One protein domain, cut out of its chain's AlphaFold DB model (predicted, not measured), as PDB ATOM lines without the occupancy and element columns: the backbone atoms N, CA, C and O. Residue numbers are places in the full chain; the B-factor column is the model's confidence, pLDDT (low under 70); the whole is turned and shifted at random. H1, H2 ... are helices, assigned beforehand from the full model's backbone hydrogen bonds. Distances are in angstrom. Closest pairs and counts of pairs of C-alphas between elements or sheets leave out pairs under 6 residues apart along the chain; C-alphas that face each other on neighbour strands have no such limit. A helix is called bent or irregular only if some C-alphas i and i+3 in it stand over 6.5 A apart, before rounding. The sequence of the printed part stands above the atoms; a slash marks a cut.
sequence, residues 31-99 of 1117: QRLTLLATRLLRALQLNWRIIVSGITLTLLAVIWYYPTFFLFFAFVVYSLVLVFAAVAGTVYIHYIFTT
ATOM      1  N   GLN A  31      11.605 -26.449  40.580       56.90
ATOM      2  CA  GLN A  31      12.027 -27.849  40.412       56.90
ATOM      3  C   GLN A  31      11.261 -28.809  41.336       56.90
ATOM      4  O   GLN A  31      10.945 -29.933  40.951       56.90
ATOM      5  N   ARG A  32      10.879 -28.371  42.545       64.70
ATOM      6  CA  ARG A  32       9.973 -29.163  43.400       64.70
ATOM      7  C   ARG A  32       8.578 -29.267  42.788       64.70
ATOM      8  O   ARG A  32       7.959 -30.328  42.866       64.70
ATOM      9  N   LEU A  33       8.105 -28.193  42.151       70.33
ATOM     10  CA  LEU A  33       6.809 -28.163  41.483       70.33
ATOM     11  C   LEU A  33       6.774 -29.094  40.262       70.33
ATOM     12  O   LEU A  33       5.808 -29.834  40.093       70.33
ATOM     13  N   THR A  34       7.837 -29.132  39.450       66.54
ATOM     14  CA  THR A  34       7.928 -30.051  38.302       66.54
ATOM     15  C   THR A  34       8.029 -31.512  38.741       66.54
ATOM     16  O   THR A  34       7.443 -32.393  38.106       66.54
ATOM     17  N   LEU A  35       8.692 -31.798  39.864       70.72
ATOM     18  CA  LEU A  35       8.780 -33.154  40.412       70.72
ATOM     19  C   LEU A  35       7.439 -33.626  41.012       70.72
ATOM     20  O   LEU A  35       7.050 -34.784  40.853       70.72
ATOM     21  N   LEU A  36       6.674 -32.720  41.631       73.95
ATOM     22  CA  LEU A  36       5.287 -32.981  42.037       73.95
ATOM     23  C   LEU A  36       4.367 -33.185  40.830       73.95
ATOM     24  O   LEU A  36       3.599 -34.146  40.809       73.95
ATOM     25  N   ALA A  37       4.482 -32.333  39.810       71.09
ATOM     26  CA  ALA A  37       3.698 -32.434  38.585       71.09
ATOM     27  C   ALA A  37       3.963 -33.758  37.860       71.09
ATOM     28  O   ALA A  37       3.020 -34.429  37.465       71.09
ATOM     29  N   THR A  38       5.220 -34.196  37.754       73.47
ATOM     30  CA  THR A  38       5.566 -35.484  37.126       73.47
ATOM     31  C   THR A  38       5.077 -36.686  37.934       73.47
ATOM     32  O   THR A  38       4.619 -37.663  37.340       73.47
ATOM     33  N   ARG A  39       5.096 -36.628  39.274       74.64
ATOM     34  CA  ARG A  39       4.490 -37.672  40.123       74.64
ATOM     35  C   ARG A  39       2.970 -37.719  39.976       74.64
ATOM     36  O   ARG A  39       2.425 -38.812  39.835       74.64
ATOM     37  N   LEU A  40       2.303 -36.565  39.948       70.96
ATOM     38  CA  LEU A  40       0.867 -36.469  39.676       70.96
ATOM     39  C   LEU A  40       0.534 -36.991  38.280       70.96
ATOM     40  O   LEU A  40      -0.404 -37.763  38.150       70.96
ATOM     41  N   LEU A  41       1.333 -36.654  37.263       69.06
ATOM     42  CA  LEU A  41       1.145 -37.135  35.894       69.06
ATOM     43  C   LEU A  41       1.290 -38.659  35.805       69.06
ATOM     44  O   LEU A  41       0.480 -39.308  35.149       69.06
ATOM     45  N   ARG A  42       2.276 -39.247  36.504       67.69
ATOM     46  CA  ARG A  42       2.441 -40.710  36.583       67.69
ATOM     47  C   ARG A  42       1.286 -41.379  37.328       67.69
ATOM     48  O   ARG A  42       0.807 -42.418  36.883       67.69
ATOM     49  N   ALA A  43       0.808 -40.784  38.423       64.88
ATOM     50  CA  ALA A  43      -0.357 -41.287  39.150       64.88
ATOM     51  C   ALA A  43      -1.645 -41.184  38.311       64.88
ATOM     52  O   ALA A  43      -2.454 -42.113  38.318       64.88
ATOM     53  N   LEU A  44      -1.807 -40.096  37.548       65.25
ATOM     54  CA  LEU A  44      -2.903 -39.918  36.597       65.25
ATOM     55  C   LEU A  44      -2.818 -40.945  35.469       65.25
ATOM     56  O   LEU A  44      -3.825 -41.568  35.171       65.25
ATOM     57  N   GLN A  45      -1.638 -41.182  34.886       65.27
ATOM     58  CA  GLN A  45      -1.457 -42.190  33.835       65.27
ATOM     59  C   GLN A  45      -1.798 -43.602  34.317       65.27
ATOM     60  O   GLN A  45      -2.465 -44.340  33.592       65.27
ATOM     61  N   LEU A  46      -1.384 -43.972  35.535       66.65
ATOM     62  CA  LEU A  46      -1.625 -45.321  36.051       66.65
ATOM     63  C   LEU A  46      -3.103 -45.561  36.407       66.65
ATOM     64  O   LEU A  46      -3.578 -46.686  36.296       66.65
ATOM     65  N   ASN A  47      -3.848 -44.508  36.763       70.41
ATOM     66  CA  ASN A  47      -5.228 -44.620  37.246       70.41
ATOM     67  C   ASN A  47      -6.276 -43.911  36.373       70.41
ATOM     68  O   ASN A  47      -7.435 -43.811  36.781       70.41
ATOM     69  N   TRP A  48      -5.925 -43.437  35.169       77.64
ATOM     70  CA  TRP A  48      -6.829 -42.609  34.353       77.64
ATOM     71  C   TRP A  48      -8.156 -43.314  34.048       77.64
ATOM     72  O   TRP A  48      -9.202 -42.676  34.051       77.64
ATOM     73  N   ARG A  49      -8.138 -44.645  33.882       77.52
ATOM     74  CA  ARG A  49      -9.350 -45.453  33.669       77.52
ATOM     75  C   ARG A  49     -10.323 -45.375  34.850       77.52
ATOM     76  O   ARG A  49     -11.521 -45.274  34.622       77.52
ATOM     77  N   ILE A  50      -9.812 -45.372  36.085       79.86
ATOM     78  CA  ILE A  50     -10.619 -45.276  37.313       79.86
ATOM     79  C   ILE A  50     -11.183 -43.860  37.462       79.86
ATOM     80  O   ILE A  50     -12.346 -43.680  37.821       79.86
ATOM     81  N   ILE A  51     -10.378 -42.846  37.138       79.22
ATOM     82  CA  ILE A  51     -10.812 -41.444  37.162       79.22
ATOM     83  C   ILE A  51     -11.922 -41.225  36.131       79.22
ATOM     84  O   ILE A  51     -12.963 -40.669  36.464       79.22
ATOM     85  N   VAL A  52     -11.753 -41.722  34.902       81.85
ATOM     86  CA  VAL A  52     -12.776 -41.622  33.853       81.85
ATOM     87  C   VAL A  52     -14.031 -42.409  34.220       81.85
ATOM     88  O   VAL A  52     -15.129 -41.888  34.031       81.85
ATOM     89  N   SER A  53     -13.917 -43.609  34.804       79.86
ATOM     90  CA  SER A  53     -15.100 -44.345  35.276       79.86
ATOM     91  C   SER A  53     -15.818 -43.616  36.418       79.86
ATOM     92  O   SER A  53     -17.044 -43.588  36.455       79.86
ATOM     93  N   GLY A  54     -15.080 -42.974  37.330       84.51
ATOM     94  CA  GLY A  54     -15.659 -42.175  38.415       84.51
ATOM     95  C   GLY A  54     -16.356 -40.912  37.908       84.51
ATOM     96  O   GLY A  54     -17.490 -40.623  38.293       84.51
ATOM     97  N   ILE A  55     -15.721 -40.182  36.987       85.06
ATOM     98  CA  ILE A  55     -16.314 -39.000  36.351       85.06
ATOM     99  C   ILE A  55     -17.564 -39.401  35.568       85.06
ATOM    100  O   ILE A  55     -18.604 -38.784  35.739       85.06
ATOM    101  N   THR A  56     -17.516 -40.461  34.762       81.89
ATOM    102  CA  THR A  56     -18.694 -40.907  33.995       81.89
ATOM    103  C   THR A  56     -19.845 -41.354  34.895       81.89
ATOM    104  O   THR A  56     -20.987 -40.986  34.625       81.89
ATOM    105  N   LEU A  57     -19.573 -42.064  35.997       84.02
ATOM    106  CA  LEU A  57     -20.609 -42.482  36.949       84.02
ATOM    107  C   LEU A  57     -21.236 -41.291  37.689       84.02
ATOM    108  O   LEU A  57     -22.456 -41.221  37.821       84.02
ATOM    109  N   THR A  58     -20.422 -40.332  38.142       79.86
ATOM    110  CA  THR A  58     -20.929 -39.105  38.787       79.86
ATOM    111  C   THR A  58     -21.730 -38.246  37.815       79.86
ATOM    112  O   THR A  58     -22.787 -37.740  38.181       79.86
ATOM    113  N   LEU A  59     -21.290 -38.137  36.561       77.66
ATOM    114  CA  LEU A  59     -21.992 -37.388  35.523       77.66
ATOM    115  C   LEU A  59     -23.334 -38.058  35.187       77.66
ATOM    116  O   LEU A  59     -24.346 -37.369  35.134       77.66
ATOM    117  N   LEU A  60     -23.389 -39.393  35.095       79.71
ATOM    118  CA  LEU A  60     -24.646 -40.147  34.967       79.71
ATOM    119  C   LEU A  60     -25.586 -39.938  36.165       79.71
ATOM    120  O   LEU A  60     -26.785 -39.748  35.970       79.71
ATOM    121  N   ALA A  61     -25.060 -39.923  37.394       78.86
ATOM    122  CA  ALA A  61     -25.858 -39.669  38.594       78.86
ATOM    123  C   ALA A  61     -26.432 -38.240  38.617       78.86
ATOM    124  O   ALA A  61     -27.604 -38.049  38.940       78.86
ATOM    125  N   VAL A  62     -25.640 -37.237  38.217       74.95
ATOM    126  CA  VAL A  62     -26.091 -35.840  38.094       74.95
ATOM    127  C   VAL A  62     -27.140 -35.694  36.990       74.95
ATOM    128  O   VAL A  62     -28.130 -34.994  37.195       74.95
ATOM    129  N   ILE A  63     -26.975 -36.384  35.855       73.14
ATOM    130  CA  ILE A  63     -27.967 -36.412  34.768       73.14
ATOM    131  C   ILE A  63     -29.298 -36.988  35.255       73.14
ATOM    132  O   ILE A  63     -30.349 -36.430  34.942       73.14
ATOM    133  N   TRP A  64     -29.262 -38.074  36.036       76.87
ATOM    134  CA  TRP A  64     -30.471 -38.683  36.593       76.87
ATOM    135  C   TRP A  64     -31.184 -37.725  37.555       76.87
ATOM    136  O   TRP A  64     -32.405 -37.589  37.502       76.87
ATOM    137  N   TYR A  65     -30.434 -37.052  38.429       79.04
ATOM    138  CA  TYR A  65     -31.021 -36.232  39.490       79.04
ATOM    139  C   TYR A  65     -31.465 -34.836  39.014       79.04
ATOM    140  O   TYR A  65     -32.429 -34.286  39.542       79.04
ATOM    141  N   TYR A  66     -30.803 -34.269  37.998       80.21
ATOM    142  CA  TYR A  66     -31.074 -32.924  37.478       80.21
ATOM    143  C   TYR A  66     -31.194 -32.912  35.941       80.21
ATOM    144  O   TYR A  66     -30.334 -32.352  35.251       80.21
ATOM    145  N   PRO A  67     -32.277 -33.468  35.366       77.70
ATOM    146  CA  PRO A  67     -32.454 -33.534  33.914       77.70
ATOM    147  C   PRO A  67     -32.473 -32.150  33.243       77.70
ATOM    148  O   PRO A  67     -31.991 -31.995  32.122       77.70
ATOM    149  N   THR A  68     -32.950 -31.110  33.933       81.42
ATOM    150  CA  THR A  68     -32.893 -29.720  33.449       81.42
ATOM    151  C   THR A  68     -31.465 -29.190  33.334       81.42
ATOM    152  O   THR A  68     -31.156 -28.496  32.365       81.42
ATOM    153  N   PHE A  69     -30.572 -29.545  34.264       80.40
ATOM    154  CA  PHE A  69     -29.156 -29.180  34.175       80.40
ATOM    155  C   PHE A  69     -28.479 -29.885  32.995       80.40
ATOM    156  O   PHE A  69     -27.709 -29.259  32.270       80.40
ATOM    157  N   PHE A  70     -28.817 -31.155  32.744       80.07
ATOM    158  CA  PHE A  70     -28.320 -31.876  31.571       80.07
ATOM    159  C   PHE A  70     -28.788 -31.245  30.256       80.07
ATOM    160  O   PHE A  70     -27.969 -31.052  29.363       80.07
ATOM    161  N   LEU A  71     -30.066 -30.872  30.137       83.27
ATOM    162  CA  LEU A  71     -30.574 -30.193  28.940       83.27
ATOM    163  C   LEU A  71     -29.893 -28.836  28.719       83.27
ATOM    164  O   LEU A  71     -29.540 -28.510  27.587       83.27
ATOM    165  N   PHE A  72     -29.645 -28.073  29.788       85.53
ATOM    166  CA  PHE A  72     -28.891 -26.823  29.702       85.53
ATOM    167  C   PHE A  72     -27.438 -27.059  29.272       85.53
ATOM    168  O   PHE A  72     -26.942 -26.389  28.369       85.53
ATOM    169  N   PHE A  73     -26.761 -28.047  29.859       84.91
ATOM    170  CA  PHE A  73     -25.400 -28.412  29.475       84.91
ATOM    171  C   PHE A  73     -25.327 -28.880  28.014       84.91
ATOM    172  O   PHE A  73     -24.468 -28.423  27.264       84.91
ATOM    173  N   ALA A  74     -26.264 -29.726  27.579       86.28
ATOM    174  CA  ALA A  74     -26.370 -30.176  26.195       86.28
ATOM    175  C   ALA A  74     -26.612 -29.003  25.234       86.28
ATOM    176  O   ALA A  74     -25.998 -28.955  24.170       86.28
ATOM    177  N   PHE A  75     -27.439 -28.028  25.623       90.62
ATOM    178  CA  PHE A  75     -27.652 -26.801  24.857       90.62
ATOM    179  C   PHE A  75     -26.366 -25.970  24.740       90.62
ATOM    180  O   PHE A  75     -26.003 -25.576  23.636       90.62
ATOM    181  N   VAL A  76     -25.627 -25.769  25.837       92.01
ATOM    182  CA  VAL A  76     -24.344 -25.038  25.826       92.01
ATOM    183  C   VAL A  76     -23.308 -25.738  24.944       92.01
ATOM    184  O   VAL A  76     -22.642 -25.084  24.141       92.01
ATOM    185  N   VAL A  77     -23.190 -27.066  25.044       91.88
ATOM    186  CA  VAL A  77     -22.288 -27.857  24.194       91.88
ATOM    187  C   VAL A  77     -22.702 -27.753  22.726       91.88
ATOM    188  O   VAL A  77     -21.852 -27.513  21.873       91.88
ATOM    189  N   TYR A  78     -23.996 -27.862  22.420       92.33
ATOM    190  CA  TYR A  78     -24.516 -27.705  21.062       92.33
ATOM    191  C   TYR A  78     -24.223 -26.309  20.490       92.33
ATOM    192  O   TYR A  78     -23.736 -26.193  19.365       92.33
ATOM    193  N   SER A  79     -24.436 -25.248  21.274       93.70
ATOM    194  CA  SER A  79     -24.097 -23.879  20.875       93.70
ATOM    195  C   SER A  79     -22.597 -23.701  20.628       93.70
ATOM    196  O   SER A  79     -22.221 -23.087  19.634       93.70
ATOM    197  N   LEU A  80     -21.732 -24.272  21.473       94.35
ATOM    198  CA  LEU A  80     -20.279 -24.230  21.272       94.35
ATOM    199  C   LEU A  80     -19.846 -24.970  20.003       94.35
ATOM    200  O   LEU A  80     -19.005 -24.462  19.264       94.35
ATOM    201  N   VAL A  81     -20.439 -26.132  19.717       94.19
ATOM    202  CA  VAL A  81     -20.172 -26.889  18.486       94.19
ATOM    203  C   VAL A  81     -20.603 -26.095  17.254       94.19
ATOM    204  O   VAL A  81     -19.856 -26.049  16.280       94.19
ATOM    205  N   LEU A  82     -21.756 -25.419  17.293       94.05
ATOM    206  CA  LEU A  82     -22.200 -24.554  16.196       94.05
ATOM    207  C   LEU A  82     -21.276 -23.350  15.987       94.05
ATOM    208  O   LEU A  82     -20.947 -23.034  14.845       94.05
ATOM    209  N   VAL A  83     -20.823 -22.699  17.064       93.42
ATOM    210  CA  VAL A  83     -19.856 -21.592  16.976       93.42
ATOM    211  C   VAL A  83     -18.533 -22.083  16.392       93.42
ATOM    212  O   VAL A  83     -17.995 -21.452  15.486       93.42
ATOM    213  N   PHE A  84     -18.031 -23.232  16.849       93.57
ATOM    214  CA  PHE A  84     -16.813 -23.825  16.307       93.57
ATOM    215  C   PHE A  84     -16.968 -24.193  14.827       93.57
ATOM    216  O   PHE A  84     -16.092 -23.873  14.032       93.57
ATOM    217  N   ALA A  85     -18.090 -24.800  14.432       91.96
ATOM    218  CA  ALA A  85     -18.377 -25.127  13.038       91.96
ATOM    219  C   ALA A  85     -18.478 -23.869  12.160       91.96
ATOM    220  O   ALA A  85     -17.984 -23.872  11.035       91.96
ATOM    221  N   ALA A  86     -19.057 -22.781  12.677       91.90
ATOM    222  CA  ALA A  86     -19.114 -21.502  11.977       91.90
ATOM    223  C   ALA A  86     -17.715 -20.895  11.788       91.90
ATOM    224  O   ALA A  86     -17.383 -20.488  10.680       91.90
ATOM    225  N   VAL A  87     -16.874 -20.890  12.829       91.68
ATOM    226  CA  VAL A  87     -15.486 -20.396  12.749       91.68
ATOM    227  C   VAL A  87     -14.632 -21.279  11.834       91.68
ATOM    228  O   VAL A  87     -13.895 -20.773  10.997       91.68
ATOM    229  N   ALA A  88     -14.746 -22.601  11.939       89.16
ATOM    230  CA  ALA A  88     -14.053 -23.522  11.045       89.16
ATOM    231  C   ALA A  88     -14.515 -23.338   9.592       89.16
ATOM    232  O   ALA A  88     -13.692 -23.336   8.682       89.16
ATOM    233  N   GLY A  89     -15.816 -23.118   9.376       91.43
ATOM    234  CA  GLY A  89     -16.388 -22.810   8.072       91.43
ATOM    235  C   GLY A  89     -15.868 -21.494   7.494       91.43
ATOM    236  O   GLY A  89     -15.487 -21.459   6.328       91.43
ATOM    237  N   THR A  90     -15.780 -20.424   8.290       87.25
ATOM    238  CA  THR A  90     -15.228 -19.141   7.822       87.25
ATOM    239  C   THR A  90     -13.734 -19.230   7.541       87.25
ATOM    240  O   THR A  90     -13.293 -18.710   6.519       87.25
ATOM    241  N   VAL A  91     -12.963 -19.933   8.376       84.01
ATOM    242  CA  VAL A  91     -11.539 -20.208   8.126       84.01
ATOM    243  C   VAL A  91     -11.362 -21.048   6.864       84.01
ATOM    244  O   VAL A  91     -10.491 -20.740   6.061       84.01
ATOM    245  N   TYR A  92     -12.201 -22.060   6.637       83.40
ATOM    246  CA  TYR A  92     -12.149 -22.897   5.437       83.40
ATOM    247  C   TYR A  92     -12.515 -22.121   4.166       83.40
ATOM    248  O   TYR A  92     -11.843 -22.249   3.147       83.40
ATOM    249  N   ILE A  93     -13.537 -21.264   4.226       84.41
ATOM    250  CA  ILE A  93     -13.897 -20.372   3.117       84.41
ATOM    251  C   ILE A  93     -12.759 -19.380   2.854       84.41
ATOM    252  O   ILE A  93     -12.367 -19.192   1.706       84.41
ATOM    253  N   HIS A  94     -12.191 -18.773   3.900       79.14
ATOM    254  CA  HIS A  94     -11.060 -17.860   3.756       79.14
ATOM    255  C   HIS A  94      -9.828 -18.570   3.191       79.14
ATOM    256  O   HIS A  94      -9.166 -18.021   2.316       79.14
ATOM    257  N   TYR A  95      -9.563 -19.803   3.627       79.18
ATOM    258  CA  TYR A  95      -8.530 -20.667   3.069       79.18
ATOM    259  C   TYR A  95      -8.768 -20.875   1.573       79.18
ATOM    260  O   TYR A  95      -7.918 -20.481   0.795       79.18
ATOM    261  N   ILE A  96      -9.954 -21.330   1.151       75.25
ATOM    262  CA  ILE A  96     -10.287 -21.512  -0.275       75.25
ATOM    263  C   ILE A  96     -10.085 -20.227  -1.093       75.25
ATOM    264  O   ILE A  96      -9.585 -20.293  -2.211       75.25
ATOM    265  N   PHE A  97     -10.469 -19.063  -0.562       74.90
ATOM    266  CA  PHE A  97     -10.339 -17.794  -1.288       74.90
ATOM    267  C   PHE A  97      -8.914 -17.225  -1.304       74.90
ATOM    268  O   PHE A  97      -8.584 -16.454  -2.204       74.90
ATOM    269  N   THR A  98      -8.079 -17.559  -0.320       72.17
ATOM    270  CA  THR A  98      -6.690 -17.073  -0.245       72.17
ATOM    271  C   THR A  98      -5.708 -18.043  -0.887       72.17
ATOM    272  O   THR A  98      -4.761 -17.610  -1.543       72.17
ATOM    273  N   THR A  99      -5.963 -19.346  -0.799       54.43
ATOM    274  CA  THR A  99      -5.269 -20.367  -1.576       54.43
ATOM    275  C   THR A  99      -5.933 -20.478  -2.940       54.43
ATOM    276  O   THR A  99      -6.644 -21.437  -3.239       54.43
TER     277      THR A  99
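This is residues 31 to 99 of the 1117 residues of the protein "FI21262p1" of Drosophila melanogaster (UniProt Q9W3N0). Two long helices meet at their ends in an open V, with a tight turn at its point; the first helix is bent, and its first arm, H1a, turns off sharply from the end of the V's leg H1b. The other leg is H2, and the space between the legs is empty. The printed part has 69 residues, with two named helices in the order H1, H2 and no named strand; the class is all helix. The whole is extended, with a radius of gyration of the C-alphas of 19.8 A, and flat, spanning 48 by 42 by 19 A.

By its hydrogen bonds, H1, residues 31 to 65, was assigned as one helix, but it is bent: C-alphas 46 and 49 are 8.1 A apart. Its arms, H1a, residues 31 to 46, and H1b, residues 49 to 65, are about perpendicular, at 74 degrees. H1b and H2, residues 67 to 98, only just touch, with 3 pairs of C-alphas within 8 A, and touch only at the corner by their link. H1b touches H2 with residues 62 to 63 alone, and H2 touches H1b with residues 69 to 70 alone; the closest C-alphas of the two are those of Ile 63 and Phe 70, 5.6 A apart. H1b and H2 run opposite ways at a steep tilt of 62 degrees. H1a and H2 are apart. In H1a, H1b and H2 every O i to N i+4 pair is within hydrogen-bond range.

H1a begins at C-alpha 31, (12.027, -27.849, 40.412), and is 22.6 A long. H1b is 24.3 A long and ends at C-alpha 65, (-31.021, -36.232, 39.490). H2 is 45.8 A long and ends at C-alpha 98, (-6.690, -17.073, -0.245).

The C-alphas farthest apart are those of Tyr 65 and Thr 99, at 51.0 A. The printed part has no cut, and the link from H1 to H2 is tight. Residues 31 to 32, 34, 41 to 46 and 99 have pLDDT under 70.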